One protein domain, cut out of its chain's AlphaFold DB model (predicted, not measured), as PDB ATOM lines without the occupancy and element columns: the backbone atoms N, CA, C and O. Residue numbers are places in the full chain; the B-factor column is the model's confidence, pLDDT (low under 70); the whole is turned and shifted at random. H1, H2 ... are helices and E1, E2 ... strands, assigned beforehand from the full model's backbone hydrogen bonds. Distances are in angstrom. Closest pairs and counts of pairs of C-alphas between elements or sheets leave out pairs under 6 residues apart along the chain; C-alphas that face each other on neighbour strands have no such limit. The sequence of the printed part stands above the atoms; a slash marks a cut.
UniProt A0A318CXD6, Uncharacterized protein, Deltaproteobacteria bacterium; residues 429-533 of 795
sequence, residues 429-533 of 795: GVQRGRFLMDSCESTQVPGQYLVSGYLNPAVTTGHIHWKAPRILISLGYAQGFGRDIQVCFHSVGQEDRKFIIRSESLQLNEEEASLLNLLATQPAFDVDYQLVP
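This is residues 429 to 533 of the 795 residues of an uncharacterized protein of Deltaproteobacteria bacterium (UniProt A0A318CXD6). This is a small closed barrel of six antiparallel strands, with one helix, H1, packed outside it, mainly on E1. H1 lies toward one end of the longest axis, and the long loop of residues 458 to 469 lies toward the other. The printed part has 105 residues, in the order E1 E2 E3 E4 E5 H1 E6, and is mostly strand; round the ring run E1 E2 E5 E4 E3 E6 and back to E1. It is compact, with a radius of gyration of the C-alphas of 13.1 A and spans of 39 by 28 by 23 A.

E1, residues 431 to 442, bends by 72 degrees at residue 434 and forms a hairpin with E2, residues 448 to 457; N 436 and O 454 are within hydrogen-bond range at 2.8 A. E3, residues 470 to 475, E4, residues 485 to 495, and E5, residues 498 to 503, form a meander, each strand the antiparallel neighbour of the one before. N 473 and O 487 are 2.8 A apart between E3 and E4, and N 492 and O 500 are 2.8 A apart between E4 and E5. E4 bends by 74 degrees at residue 492. E5 is also the antiparallel neighbour of E2, with N 453 and O 501 at 2.9 A; E2 to E5 form a Greek key, a meander whose last strand pairs with the strand before it. H1, residues 510 to 520, is on the barrel and outside it, at a height over the sheet of 7.8 A. It is over none of the strands, but only just: E1 and E2 each have 2 of its C-alphas over them. The closest C-alphas of E1 and H1 are those of Met 437 and Ala 520, 4.7 A apart. In H1 every O i to N i+4 pair is within hydrogen-bond range. E6, residues 525 to 532, closes the ring: N 433 and O 527 are 3.0 A apart toward E1, and N 472 and O 530 are 2.9 A apart toward E3. E1 and E4 are apart.

E1 begins at C-alpha 431 (17.784, 39.058, -30.401) and is 28.6 A long; E2 is 27.3 A, E4 26.1 A and E6 20.8 A. E3 measures 15.8 A, E5 15.5 A and H1 15.4 A. H1 begins at C-alpha 510 (-8.006, 29.026, -39.304), and E6 ends at C-alpha 532 (19.296, 34.712, -41.132).

The two C-alphas farthest apart, those of Pro 446 and Gly 462, are 40.4 A apart. The printed part has no cut. The link from E2 to E3 is long, with 12 residues. The mean pLDDT of the printed part is 86.0; residues 429, 460 to 469 and 532 to 533 are under 70.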
ATOM      1  N   GLY A 429      22.771  34.722 -32.259       63.09
ATOM      2  CA  GLY A 429      21.974  34.797 -31.039       63.09
ATOM      3  C   GLY A 429      20.550  35.265 -31.319       63.09
ATOM      4  O   GLY A 429      20.334  36.143 -32.150       63.09
ATOM      5  N   VAL A 430      19.589  34.702 -30.587       76.06
ATOM      6  CA  VAL A 430      18.230  35.249 -30.503       76.06
ATOM      7  C   VAL A 430      18.324  36.682 -29.971       76.06
ATOM      8  O   VAL A 430      18.865  36.915 -28.888       76.06
ATOM      9  N   GLN A 431      17.847  37.644 -30.753       86.62
ATOM     10  CA  GLN A 431      17.784  39.058 -30.401       86.62
ATOM     11  C   GLN A 431      16.358  39.426 -30.005       86.62
ATOM     12  O   GLN A 431      15.402  38.779 -30.422       86.62
ATOM     13  N   ARG A 432      16.208  40.498 -29.225       90.62
ATOM     14  CA  ARG A 432      14.896  41.066 -28.906       90.62
ATOM     15  C   ARG A 432      14.614  42.296 -29.742       90.62
ATOM     16  O   ARG A 432      15.476  43.163 -29.898       90.62
ATOM     17  N   GLY A 433      13.395  42.383 -30.250       92.56
ATOM     18  CA  GLY A 433      12.901  43.525 -31.009       92.56
ATOM     19  C   GLY A 433      11.418  43.743 -30.767       92.56
ATOM     20  O   GLY A 433      10.756  42.918 -30.147       92.56
ATOM     21  N   ARG A 434      10.895  44.866 -31.257       95.75
ATOM     22  CA  ARG A 434       9.457  45.136 -31.268       95.75
ATOM     23  C   ARG A 434       8.915  44.936 -32.668       95.75
ATOM     24  O   ARG A 434       9.298  45.676 -33.572       95.75
ATOM     25  N   PHE A 435       8.034  43.964 -32.833       96.00
ATOM     26  CA  PHE A 435       7.361  43.687 -34.090       96.00
ATOM     27  C   PHE A 435       5.973  44.321 -34.087       96.00
ATOM     28  O   PHE A 435       5.203  44.162 -33.142       96.00
ATOM     29  N   LEU A 436       5.680  45.086 -35.132       96.56
ATOM     30  CA  LEU A 436       4.361  45.613 -35.442       96.56
ATOM     31  C   LEU A 436       3.866  44.888 -36.683       96.56
ATOM     32  O   LEU A 436       4.414  45.097 -37.761       96.56
ATOM     33  N   MET A 437       2.851  44.052 -36.533       96.94
ATOM     34  CA  MET A 437       2.245  43.392 -37.678       96.94
ATOM     35  C   MET A 437       1.313  44.370 -38.401       96.94
ATOM     36  O   MET A 437       0.547  45.066 -37.743       96.94
ATOM     37  N   ASP A 438       1.404  44.436 -39.727       96.12
ATOM     38  CA  ASP A 438       0.607  45.335 -40.569       96.12
ATOM     39  C   ASP A 438      -0.544  44.579 -41.245       96.12
ATOM     40  O   ASP A 438      -1.711  44.936 -41.085       96.12
ATOM     41  N   SER A 439      -0.245  43.467 -41.928       96.19
ATOM     42  CA  SER A 439      -1.264  42.645 -42.592       96.19
ATOM     43  C   SER A 439      -1.019  41.140 -42.464       96.19
ATOM     44  O   SER A 439       0.106  40.692 -42.238       96.19
ATOM     45  N   CYS A 440      -2.096  40.359 -42.605       96.31
ATOM     46  CA  CYS A 440      -2.084  38.907 -42.788       96.31
ATOM     47  C   CYS A 440      -3.060  38.552 -43.920       96.31
ATOM     48  O   CYS A 440      -4.275  38.504 -43.731       96.31
ATOM     49  N   GLU A 441      -2.533  38.345 -45.119       95.81
ATOM     50  CA  GLU A 441      -3.301  38.169 -46.352       95.81
ATOM     51  C   GLU A 441      -3.332  36.695 -46.761       95.81
ATOM     52  O   GLU A 441      -2.290  36.051 -46.831       95.81
ATOM     53  N   SER A 442      -4.507  36.147 -47.078       94.50
ATOM     54  CA  SER A 442      -4.596  34.809 -47.677       94.50
ATOM     55  C   SER A 442      -4.013  34.812 -49.090       94.50
ATOM     56  O   SER A 442      -4.319  35.701 -49.888       94.50
ATOM     57  N   THR A 443      -3.232  33.791 -49.431       92.56
ATOM     58  CA  THR A 443      -2.766  33.574 -50.807       92.56
ATOM     59  C   THR A 443      -3.851  32.901 -51.659       92.56
ATOM     60  O   THR A 443      -4.950  32.610 -51.190       92.56
ATOM     61  N   GLN A 444      -3.548  32.629 -52.933       90.81
ATOM     62  CA  GLN A 444      -4.435  31.847 -53.804       90.81
ATOM     63  C   GLN A 444      -4.532  30.369 -53.391       90.81
ATOM     64  O   GLN A 444      -5.458  29.677 -53.811       90.81
ATOM     65  N   VAL A 445      -3.586  29.878 -52.585       81.88
ATOM     66  CA  VAL A 445      -3.572  28.503 -52.087       81.88
ATOM     67  C   VAL A 445      -4.322  28.459 -50.748       81.88
ATOM     68  O   VAL A 445      -3.970  29.203 -49.831       81.88
ATOM     69  N   PRO A 446      -5.352  27.605 -50.593       89.69
ATOM     70  CA  PRO A 446      -6.063  27.466 -49.324       89.69
ATOM     71  C   PRO A 446      -5.120  27.097 -48.166       89.69
ATOM     72  O   PRO A 446      -4.258  26.234 -48.322       89.69
ATOM     73  N   GLY A 447      -5.293  27.751 -47.013       84.50
ATOM     74  CA  GLY A 447      -4.463  27.550 -45.813       84.50
ATOM     75  C   GLY A 447      -3.137  28.319 -45.806       84.50
ATOM     76  O   GLY A 447      -2.459  28.360 -44.783       84.50
ATOM     77  N   GLN A 448      -2.784  28.972 -46.915       90.31
ATOM     78  CA  GLN A 448      -1.548  29.733 -47.035       90.31
ATOM     79  C   GLN A 448      -1.757  31.236 -46.846       90.31
ATOM     80  O   GLN A 448      -2.627  31.828 -47.491       90.31
ATOM     81  N   TYR A 449      -0.909  31.865 -46.031       94.31
ATOM     82  CA  TYR A 449      -1.001  33.284 -45.673       94.31
ATOM     83  C   TYR A 449       0.341  34.014 -45.803       94.31
ATOM     84  O   TYR A 449       1.397  33.445 -45.553       94.31
ATOM     85  N   LEU A 450       0.296  35.297 -46.157       94.69
ATOM     86  CA  LEU A 450       1.429  36.220 -46.166       94.69
ATOM     87  C   LEU A 450       1.251  37.251 -45.057       94.69
ATOM     88  O   LEU A 450       0.233  37.934 -44.997       94.69
ATOM     89  N   VAL A 451       2.264  37.402 -44.217       95.88
ATOM     90  CA  VAL A 451       2.295  38.378 -43.130       95.88
ATOM     91  C   VAL A 451       3.220  39.520 -43.514       95.88
ATOM     92  O   VAL A 451       4.315  39.297 -44.022       95.88
ATOM     93  N   SER A 452       2.819  40.755 -43.256       96.88
ATOM     94  CA  SER A 452       3.690  41.918 -43.407       96.88
ATOM     95  C   SER A 452       3.743  42.726 -42.118       96.88
ATOM     96  O   SER A 452       2.870  42.603 -41.256       96.88
ATOM     97  N   GLY A 453       4.797  43.515 -41.936       96.56
ATOM     98  CA  GLY A 453       4.928  44.352 -40.754       96.56
ATOM     99  C   GLY A 453       6.244  45.107 -40.669       96.56
ATOM    100  O   GLY A 453       7.000  45.218 -41.633       96.56
ATOM    101  N   TYR A 454       6.518  45.607 -39.472       96.00
ATOM    102  CA  TYR A 454       7.691  46.398 -39.145       96.00
ATOM    103  C   TYR A 454       8.414  45.797 -37.946       96.00
ATOM    104  O   TYR A 454       7.815  45.631 -36.883       96.00
ATOM    105  N   LEU A 455       9.712  45.534 -38.070       94.31
ATOM    106  CA  LEU A 455      10.551  45.124 -36.945       94.31
ATOM    107  C   LEU A 455      11.452  46.278 -36.502       94.31
ATOM    108  O   LEU A 455      12.256  46.787 -37.278       94.31
ATOM    109  N   ASN A 456      11.353  46.654 -35.228       93.00
ATOM    110  CA  ASN A 456      12.243  47.607 -34.576       93.00
ATOM    111  C   ASN A 456      13.243  46.858 -33.666       93.00
ATOM    112  O   ASN A 456      12.839  46.388 -32.595       93.00
ATOM    113  N   PRO A 457      14.520  46.717 -34.054       86.62
ATOM    114  CA  PRO A 457      15.524  46.022 -33.252       86.62
ATOM    115  C   PRO A 457      15.824  46.792 -31.951       86.62
ATOM    116  O   PRO A 457      15.975  48.014 -31.962       86.62
ATOM    117  N   ALA A 458      15.911  46.101 -30.805       78.75
ATOM    118  CA  ALA A 458      16.164  46.763 -29.514       78.75
ATOM    119  C   ALA A 458      17.622  47.229 -29.357       78.75
ATOM    120  O   ALA A 458      17.902  48.199 -28.652       78.75
ATOM    121  N   VAL A 459      18.555  46.537 -30.011       70.06
ATOM    122  CA  VAL A 459      19.952  46.959 -30.112       70.06
ATOM    123  C   VAL A 459      20.049  47.885 -31.315       70.06
ATOM    124  O   VAL A 459      19.581  47.520 -32.390       70.06
ATOM    125  N   THR A 460      20.653  49.070 -31.156       57.62
ATOM    126  CA  THR A 460      21.063  49.892 -32.302       57.62
ATOM    127  C   THR A 460      22.035  49.077 -33.127       57.62
ATOM    128  O   THR A 460      23.232  49.028 -32.847       57.62
ATOM    129  N   THR A 461      21.499  48.405 -34.126       53.88
ATOM    130  CA  THR A 461      22.281  47.826 -35.182       53.88
ATOM    131  C   THR A 461      22.863  49.014 -35.939       53.88
ATOM    132  O   THR A 461      22.131  49.814 -36.522       53.88
ATOM    133  N   GLY A 462      24.179  49.230 -35.827       54.97
ATOM    134  CA  GLY A 462      24.865  50.160 -36.728       54.97
ATOM    135  C   GLY A 462      24.460  49.819 -38.160       54.97
ATOM    136  O   GLY A 462      24.233  48.639 -38.414       54.97
ATOM    137  N   HIS A 463      24.274  50.832 -39.017       54.38
ATOM    138  CA  HIS A 463      23.733  50.723 -40.379       54.38
ATOM    139  C   HIS A 463      23.918  49.321 -40.982       54.38
ATOM    140  O   HIS A 463      24.989  48.958 -41.465       54.38
ATOM    141  N   ILE A 464      22.880  48.488 -40.865       52.69
ATOM    142  CA  ILE A 464      22.868  47.135 -41.417       52.69
ATOM    143  C   ILE A 464      22.713  47.330 -42.927       52.69
ATOM    144  O   ILE A 464      21.606  47.393 -43.441       52.69
ATOM    145  N   HIS A 465      23.833  47.445 -43.647       52.34
ATOM    146  CA  HIS A 465      23.887  47.521 -45.117       52.34
ATOM    147  C   HIS A 465      23.643  46.154 -45.781       52.34
ATOM    148  O   HIS A 465      24.230  45.809 -46.805       52.34
ATOM    149  N   TRP A 466      22.790  45.325 -45.186       56.28
ATOM    150  CA  TRP A 466      22.478  44.015 -45.731       56.28
ATOM    151  C   TRP A 466      21.385  44.212 -46.765       56.28
ATOM    152  O   TRP A 466      20.258  44.552 -46.416       56.28
ATOM    153  N   LYS A 467      21.707  43.998 -48.044       53.75
ATOM    154  CA  LYS A 467      20.747  44.212 -49.132       53.75
ATOM    155  C   LYS A 467      19.487  43.330 -49.059       53.75
ATOM    156  O   LYS A 467      18.553  43.648 -49.777       53.75
ATOM    157  N   ALA A 468      19.420  42.306 -48.199       60.22
ATOM    158  CA  ALA A 468      18.175  41.632 -47.789       60.22
ATOM    159  C   ALA A 468      18.459  40.507 -46.764       60.22
ATOM    160  O   ALA A 468      18.598  39.351 -47.164       60.22
ATOM    161  N   PRO A 469      18.581  40.769 -45.448       69.50
ATOM    162  CA  PRO A 469      18.601  39.671 -44.489       69.50
ATOM    163  C   PRO A 469      17.209  39.033 -44.425       69.50
ATOM    164  O   PRO A 469      16.191  39.731 -44.497       69.50
ATOM    165  N   ARG A 470      17.166  37.712 -44.243       78.12
ATOM    166  CA  ARG A 470      15.954  37.055 -43.763       78.12
ATOM    167  C   ARG A 470      15.855  37.248 -42.259       78.12
ATOM    168  O   ARG A 470      16.861  37.274 -41.552       78.12
ATOM    169  N   ILE A 471      14.644  37.421 -41.765       85.56
ATOM    170  CA  ILE A 471      14.368  37.695 -40.360       85.56
ATOM    171  C   ILE A 471      13.417  36.620 -39.869       85.56
ATOM    172  O   ILE A 471      12.255  36.597 -40.257       85.56
ATOM    173  N   LEU A 472      13.910  35.733 -39.014       85.00
ATOM    174  CA  LEU A 472      13.101  34.696 -38.393       85.00
ATOM    175  C   LEU A 472      12.540  35.234 -37.081       85.00
ATOM    176  O   LEU A 472      13.305  35.510 -36.161       85.00
ATOM    177  N   ILE A 473      11.227  35.389 -36.983       91.38
ATOM    178  CA  ILE A 473      10.535  35.816 -35.766       91.38
ATOM    179  C   ILE A 473       9.841  34.601 -35.159       91.38
ATOM    180  O   ILE A 473       9.119  33.886 -35.851       91.38
ATOM    181  N   SER A 474      10.055  34.366 -33.864       88.56
ATOM    182  CA  SER A 474       9.333  33.323 -33.129       88.56
ATOM    183  C   SER A 474       8.075  33.918 -32.498       88.56
ATOM    184  O   SER A 474       8.162  34.796 -31.638       88.56
ATOM    185  N   LEU A 475       6.910  33.449 -32.938       91.94
ATOM    186  CA  LEU A 475       5.605  33.757 -32.357       91.94
ATOM    187  C   LEU A 475       5.148  32.540 -31.560       91.94
ATOM    188  O   LEU A 475       5.135  31.442 -32.095       91.94
ATOM    189  N   GLY A 476       4.785  32.703 -30.296       90.00
ATOM    190  CA  GLY A 476       4.430  31.570 -29.444       90.00
ATOM    191  C   GLY A 476       3.319  31.900 -28.464       90.00
ATOM    192  O   GLY A 476       2.497  32.794 -28.689       90.00
ATOM    193  N   TYR A 477       3.323  31.209 -27.327       86.75
ATOM    194  CA  TYR A 477       2.315  31.379 -26.274       86.75
ATOM    195  C   TYR A 477       2.196  32.819 -25.760       86.75
ATOM    196  O   TYR A 477       1.108  33.252 -25.383       86.75
ATOM    197  N   ALA A 478       3.287  33.590 -25.778       87.31
ATOM    198  CA  ALA A 478       3.275  34.999 -25.380       87.31
ATOM    199  C   ALA A 478       2.379  35.873 -26.280       87.31
ATOM    200  O   ALA A 478       1.909  36.920 -25.842       87.31
ATOM    201  N   GLN A 479       2.125  35.432 -27.514       93.00
ATOM    202  CA  GLN A 479       1.249  36.088 -28.483       93.00
ATOM    203  C   GLN A 479      -0.110  35.377 -28.618       93.00
ATOM    204  O   GLN A 479      -0.919  35.767 -29.454       93.00
ATOM    205  N   GLY A 480      -0.380  34.367 -27.783       91.38
ATOM    206  CA  GLY A 480      -1.644  33.627 -27.751       91.38
ATOM    207  C   GLY A 480      -1.696  32.386 -28.643       91.38
ATOM    208  O   GLY A 480      -2.747  31.757 -28.710       91.38
ATOM    209  N   PHE A 481      -0.601  32.012 -29.314       90.00
ATOM    210  CA  PHE A 481      -0.578  30.804 -30.142       90.00
ATOM    211  C   PHE A 481      -0.540  29.540 -29.278       90.00
ATOM    212  O   PHE A 481       0.134  29.498 -28.250       90.00
ATOM    213  N   GLY A 482      -1.221  28.483 -29.732       82.75
ATOM    214  CA  GLY A 482      -1.186  27.161 -29.091       82.75
ATOM    215  C   GLY A 482       0.122  26.388 -29.305       82.75
ATOM    216  O   GLY A 482       0.310  25.327 -28.717       82.75
ATOM    217  N   ARG A 483       1.022  26.900 -30.150       83.50
ATOM    218  CA  ARG A 483       2.364  26.368 -30.406       83.50
ATOM    219  C   ARG A 483       3.300  27.490 -30.836       83.50
ATOM    220  O   ARG A 483       2.842  28.551 -31.252       83.50
ATOM    221  N   ASP A 484       4.598  27.222 -30.797       83.38
ATOM    222  CA  ASP A 484       5.578  28.124 -31.387       83.38
ATOM    223  C   ASP A 484       5.536  28.015 -32.919       83.38
ATOM    224  O   ASP A 484       5.625  26.928 -33.496       83.38
ATOM    225  N   ILE A 485       5.403  29.162 -33.574       84.56
ATOM    226  CA  ILE A 485       5.430  29.355 -35.017       84.56
ATOM    227  C   ILE A 485       6.647  30.218 -35.332       84.56
ATOM    228  O   ILE A 485       6.775  31.347 -34.855       84.56
ATOM    229  N   GLN A 486       7.550  29.692 -36.151       84.06
ATOM    230  CA  GLN A 486       8.635  30.486 -36.711       84.06
ATOM    231  C   GLN A 486       8.180  31.069 -38.039       84.06
ATOM    232  O   GLN A 486       7.874  30.335 -38.975       84.06
ATOM    233  N   VAL A 487       8.123  32.395 -38.101       88.00
ATOM    234  CA  VAL A 487       7.765  33.127 -39.310       88.00
ATOM    235  C   VAL A 487       9.025  33.754 -39.865       88.00
ATOM    236  O   VAL A 487       9.683  34.539 -39.181       88.00
ATOM    237  N   CYS A 488       9.367  33.417 -41.100       84.12
ATOM    238  CA  CYS A 488      10.487  34.046 -41.764       84.12
ATOM    239  C   CYS A 488      10.026  35.162 -42.685       84.12
ATOM    240  O   CYS A 488       9.088  35.007 -43.466       84.12
ATOM    241  N   PHE A 489      10.721  36.286 -42.582       89.12
ATOM    242  CA  PHE A 489      10.452  37.486 -43.334       89.12
ATOM    243  C   PHE A 489      11.628  37.913 -44.200       89.12
ATOM    244  O   PHE A 489      12.784  37.836 -43.798       89.12
ATOM    245  N   HIS A 490      11.305  38.473 -45.355       85.69
ATOM    246  CA  HIS A 490      12.192  39.253 -46.197       85.69
ATOM    247  C   HIS A 490      12.132  40.719 -45.791       85.69
ATOM    248  O   HIS A 490      11.042  41.264 -45.614       85.69
ATOM    249  N   SER A 491      13.285  41.376 -45.702       86.19
ATOM    250  CA  SER A 491      13.331  42.836 -45.636       86.19
ATOM    251  C   SER A 491      12.981  43.418 -47.008       86.19
ATOM    252  O   SER A 491      13.761  43.298 -47.948       86.19
ATOM    253  N   VAL A 492      11.819  44.058 -47.124       88.81
ATOM    254  CA  VAL A 492      11.370  44.776 -48.334       88.81
ATOM    255  C   VAL A 492      11.806  46.242 -48.341       88.81
ATOM    256  O   VAL A 492      11.752  46.898 -49.378       88.81
ATOM    257  N   GLY A 493      12.269  46.763 -47.206       86.38
ATOM    258  CA  GLY A 493      12.795  48.117 -47.103       86.38
ATOM    259  C   GLY A 493      13.175  48.480 -45.675       86.38
ATOM    260  O   GLY A 493      13.032  47.680 -44.750       86.38
ATOM    261  N   GLN A 494      13.640  49.711 -45.491       85.69
ATOM    262  CA  GLN A 494      13.936  50.267 -44.178       85.69
ATOM    263  C   GLN A 494      13.380  51.688 -44.093       85.69
ATOM    264  O   GLN A 494      13.611  52.502 -44.985       85.69
ATOM    265  N   GLU A 495      12.664  51.981 -43.011       88.44
ATOM    266  CA  GLU A 495      12.187  53.323 -42.682       88.44
ATOM    267  C   GLU A 495      12.722  53.692 -41.297       88.44
ATOM    268  O   GLU A 495      12.459  53.008 -40.303       88.44
ATOM    269  N   ASP A 496      13.540  54.742 -41.229       86.38
ATOM    270  CA  ASP A 496      14.328  55.096 -40.046       86.38
ATOM    271  C   ASP A 496      15.170  53.907 -39.523       86.38
ATOM    272  O   ASP A 496      16.152  53.480 -40.132       86.38
ATOM    273  N   ARG A 497      14.788  53.360 -38.363       83.88
ATOM    274  CA  ARG A 497      15.411  52.198 -37.707       83.88
ATOM    275  C   ARG A 497      14.552  50.936 -37.793       83.88
ATOM    276  O   ARG A 497      14.856  49.961 -37.116       83.88
ATOM    277  N   LYS A 498      13.460  50.957 -38.558       89.44
ATOM    278  CA  LYS A 498      12.523  49.838 -38.673       89.44
ATOM    279  C   LYS A 498      12.752  49.100 -39.983       89.44
ATOM    280  O   LYS A 498      12.777  49.719 -41.044       89.44
ATOM    281  N   PHE A 499      12.849  47.780 -39.908       89.38
ATOM    282  CA  PHE A 499      12.789  46.928 -41.090       89.38
ATOM    283  C   PHE A 499      11.336  46.786 -41.522       89.38
ATOM    284  O   PHE A 499      10.507  46.382 -40.710       89.38
ATOM    285  N   ILE A 500      11.041  47.100 -42.780       93.69
ATOM    286  CA  ILE A 500       9.767  46.761 -43.413       93.69
ATOM    287  C   ILE A 500       9.918  45.330 -43.900       93.69
ATOM    288  O   ILE A 500      10.820  45.038 -44.687       93.69
ATOM    289  N   ILE A 501       9.086  44.431 -43.390       94.69
ATOM    290  CA  ILE A 501       9.287  42.995 -43.536       94.69
ATOM    291  C   ILE A 501       8.041  42.306 -44.086       94.69
ATOM    292  O   ILE A 501       6.918  42.660 -43.732       94.69
ATOM    293  N   ARG A 502       8.240  41.314 -44.960       94.31
ATOM    294  CA  ARG A 502       7.170  40.509 -45.563       94.31
ATOM    295  C   ARG A 502       7.522  39.029 -45.516       94.31
ATOM    296  O   ARG A 502       8.613  38.650 -45.936       94.31
ATOM    297  N   SER A 503       6.623  38.206 -44.995       92.00
ATOM    298  CA  SER A 503       6.851  36.780 -44.827       92.00
ATOM    299  C   SER A 503       6.820  36.032 -46.148       92.00
ATOM    300  O   SER A 503       6.270  36.509 -47.145       92.00
ATOM    301  N   GLU A 504       7.384  34.832 -46.133       83.88
ATOM    302  CA  GLU A 504       6.990  33.794 -47.082       83.88
ATOM    303  C   GLU A 504       5.558  33.317 -46.829       83.88
ATOM    304  O   GLU A 504       4.919  33.693 -45.842       83.88
ATOM    305  N   SER A 505       5.052  32.492 -47.743       82.75
ATOM    306  CA  SER A 505       3.759  31.841 -47.582       82.75
ATOM    307  C   SER A 505       3.793  30.871 -46.397       82.75
ATOM    308  O   SER A 505       4.547  29.899 -46.398       82.75
ATOM    309  N   LEU A 506       2.978  31.139 -45.381       87.19
ATOM    310  CA  LEU A 506       2.865  30.348 -44.159       87.19
ATOM    311  C   LEU A 506       1.679  29.404 -44.260       87.19
ATOM    312  O   LEU A 506       0.574  29.852 -44.555       87.19
ATOM    313  N   GLN A 507       1.886  28.126 -43.943       85.94
ATOM    314  CA  GLN A 507       0.777  27.200 -43.730       85.94
ATOM    315  C   GLN A 507       0.236  27.340 -42.313       85.94
ATOM    316  O   GLN A 507       0.930  27.009 -41.347       85.94
ATOM    317  N   LEU A 508      -1.000  27.820 -42.209       89.00
ATOM    318  CA  LEU A 508      -1.669  28.108 -40.947       89.00
ATOM    319  C   LEU A 508      -3.066  27.501 -40.941       89.00
ATOM    320  O   LEU A 508      -3.754  27.469 -41.962       89.00
ATOM    321  N   ASN A 509      -3.506  27.056 -39.769       92.19
ATOM    322  CA  ASN A 509      -4.916  26.731 -39.578       92.19
ATOM    323  C   ASN A 509      -5.761  28.012 -39.388       92.19
ATOM    324  O   ASN A 509      -5.233  29.115 -39.231       92.19
ATOM    325  N   GLU A 510      -7.090  27.878 -39.410       91.75
ATOM    326  CA  GLU A 510      -8.006  29.026 -39.304       91.75
ATOM    327  C   GLU A 510      -7.860  29.802 -37.985       91.75
ATOM    328  O   GLU A 510      -8.020  31.024 -37.966       91.75
ATOM    329  N   GLU A 511      -7.535  29.114 -36.889       94.31
ATOM    330  CA  GLU A 511      -7.336  29.726 -35.573       94.31
ATOM    331  C   GLU A 511      -6.060  30.580 -35.550       94.31
ATOM    332  O   GLU A 511      -6.099  31.748 -35.165       94.31
ATOM    333  N   GLU A 512      -4.950  30.035 -36.048       94.25
ATOM    334  CA  GLU A 512      -3.663  30.722 -36.187       94.25
ATOM    335  C   GLU A 512      -3.780  31.946 -37.107       94.25
ATOM    336  O   GLU A 512      -3.298  33.028 -36.768       94.25
ATOM    337  N   ALA A 513      -4.469  31.805 -38.242       94.44
ATOM    338  CA  ALA A 513      -4.717  32.908 -39.167       94.44
ATOM    339  C   ALA A 513      -5.619  33.994 -38.552       94.44
ATOM    340  O   ALA A 513      -5.390  35.191 -38.750       94.44
ATOM    341  N   SER A 514      -6.634  33.603 -37.777       95.44
ATOM    342  CA  SER A 514      -7.501  34.545 -37.054       95.44
ATOM    343  C   SER A 514      -6.729  35.303 -35.974       95.44
ATOM    344  O   SER A 514      -6.913  36.510 -35.811       95.44
ATOM    345  N   LEU A 515      -5.824  34.618 -35.273       95.88
ATOM    346  CA  LEU A 515      -4.970  35.228 -34.261       95.88
ATOM    347  C   LEU A 515      -3.963  36.202 -34.875       95.88
ATOM    348  O   LEU A 515      -3.792  37.301 -34.351       95.88
ATOM    349  N   LEU A 516      -3.346  35.862 -36.010       94.38
ATOM    350  CA  LEU A 516      -2.514  36.812 -36.748       94.38
ATOM    351  C   LEU A 516      -3.325  38.050 -37.139       94.38
ATOM    352  O   LEU A 516      -2.921  39.163 -36.823       94.38
ATOM    353  N   ASN A 517      -4.514  37.893 -37.727       94.81
ATOM    354  CA  ASN A 517      -5.377  39.039 -38.036       94.81
ATOM    355  C   ASN A 517      -5.687  39.905 -36.806       94.81
ATOM    356  O   ASN A 517      -5.704  41.132 -36.903       94.81
ATOM    357  N   LEU A 518      -5.875  39.294 -35.633       95.38
ATOM    358  CA  LEU A 518      -6.016  40.038 -34.385       95.38
ATOM    359  C   LEU A 518      -4.730  40.804 -34.041       95.38
ATOM    360  O   LEU A 518      -4.817  41.986 -33.710       95.38
ATOM    361  N   LEU A 519      -3.553  40.183 -34.155       94.50
ATOM    362  CA  LEU A 519      -2.254  40.822 -33.903       94.50
ATOM    363  C   LEU A 519      -1.977  42.015 -34.833       94.50
ATOM    364  O   LEU A 519      -1.357  42.971 -34.376       94.50
ATOM    365  N   ALA A 520      -2.493  42.026 -36.070       94.56
ATOM    366  CA  ALA A 520      -2.414  43.193 -36.969       94.56
ATOM    367  C   ALA A 520      -3.117  44.436 -36.395       94.56
ATOM    368  O   ALA A 520      -2.773  45.570 -36.714       94.56
ATOM    369  N   THR A 521      -4.117  44.239 -35.531       94.94
ATOM    370  CA  THR A 521      -4.851  45.342 -34.884       94.94
ATOM    371  C   THR A 521      -4.206  45.815 -33.579       94.94
ATOM    372  O   THR A 521      -4.667  46.788 -32.978       94.94
ATOM    373  N   GLN A 522      -3.163  45.124 -33.114       95.50
ATOM    374  CA  GLN A 522      -2.505  45.395 -31.841       95.50
ATOM    375  C   GLN A 522      -1.308  46.341 -32.008       95.50
ATOM    376  O   GLN A 522      -0.699  46.420 -33.076       95.50
ATOM    377  N   PRO A 523      -0.923  47.075 -30.948       95.38
ATOM    378  CA  PRO A 523       0.329  47.821 -30.955       95.38
ATOM    379  C   PRO A 523       1.536  46.877 -31.054       95.38
ATOM    380  O   PRO A 523       1.456  45.701 -30.709       95.38
ATOM    381  N   ALA A 524       2.687  47.432 -31.446       94.38
ATOM    382  CA  ALA A 524       3.934  46.679 -31.550       94.38
ATOM    383  C   ALA A 524       4.255  45.923 -30.249       94.38
ATOM    384  O   ALA A 524       4.217  46.512 -29.162       94.38
ATOM    385  N   PHE A 525       4.647  44.660 -30.352       95.56
ATOM    386  CA  PHE A 525       4.918  43.784 -29.213       95.56
ATOM    387  C   PHE A 525       6.338  43.227 -29.264       95.56
ATOM    388  O   PHE A 525       6.977  43.216 -30.316       95.56
ATOM    389  N   ASP A 526       6.855  42.819 -28.107       94.94
ATOM    390  CA  ASP A 526       8.194  42.246 -28.021       94.94
ATOM    391  C   ASP A 526       8.214  40.856 -28.662       94.94
ATOM    392  O   ASP A 526       7.343  40.019 -28.408       94.94
ATOM    393  N   VAL A 527       9.230  40.620 -29.484       94.19
ATOM    394  CA  VAL A 527       9.502  39.335 -30.116       94.19
ATOM    395  C   VAL A 527      10.975  38.991 -30.021       94.19
ATOM    396  O   VAL A 527      11.855  39.860 -30.042       94.19
ATOM    397  N   ASP A 528      11.216  37.691 -29.972       91.00
ATOM    398  CA  ASP A 528      12.521  37.109 -30.199       91.00
ATOM    399  C   ASP A 528      12.688  36.896 -31.713       91.00
ATOM    400  O   ASP A 528      11.850  36.266 -32.367       91.00
ATOM    401  N   TYR A 529      13.756  37.452 -32.281       88.50
ATOM    402  CA  TYR A 529      14.076  37.324 -33.699       88.50
ATOM    403  C   TYR A 529      15.527  36.900 -33.926       88.50
ATOM    404  O   TYR A 529      16.416  37.156 -33.113       88.50
ATOM    405  N   GLN A 530      15.777  36.267 -35.065       82.38
ATOM    406  CA  GLN A 530      17.104  35.898 -35.536       82.38
ATOM    407  C   GLN A 530      17.299  36.446 -36.951       82.38
ATOM    408  O   GLN A 530      16.440  36.277 -37.816       82.38
ATOM    409  N   LEU A 531      18.437  37.097 -37.196       75.25
ATOM    410  CA  LEU A 531      18.829  37.473 -38.553       75.25
ATOM    411  C   LEU A 531      19.480  36.267 -39.225       75.25
ATOM    412  O   LEU A 531      20.504  35.752 -38.768       75.25
ATOM    413  N   VAL A 532      18.862  35.829 -40.311       64.25
ATOM    414  CA  VAL A 532      19.296  34.712 -41.132       64.25
ATOM    415  C   VAL A 532      19.976  35.279 -42.383       64.25
ATOM    416  O   VAL A 532      19.323  35.953 -43.185       64.25
ATOM    417  N   PRO A 533      21.289  35.061 -42.567       55.94
ATOM    418  CA  PRO A 533      21.959  35.480 -43.789       55.94
ATOM    419  C   PRO A 533      21.382  34.711 -44.981       55.94
ATOM    420  O   PRO A 533      21.262  33.486 -44.937       55.94
TER     421      PRO A 533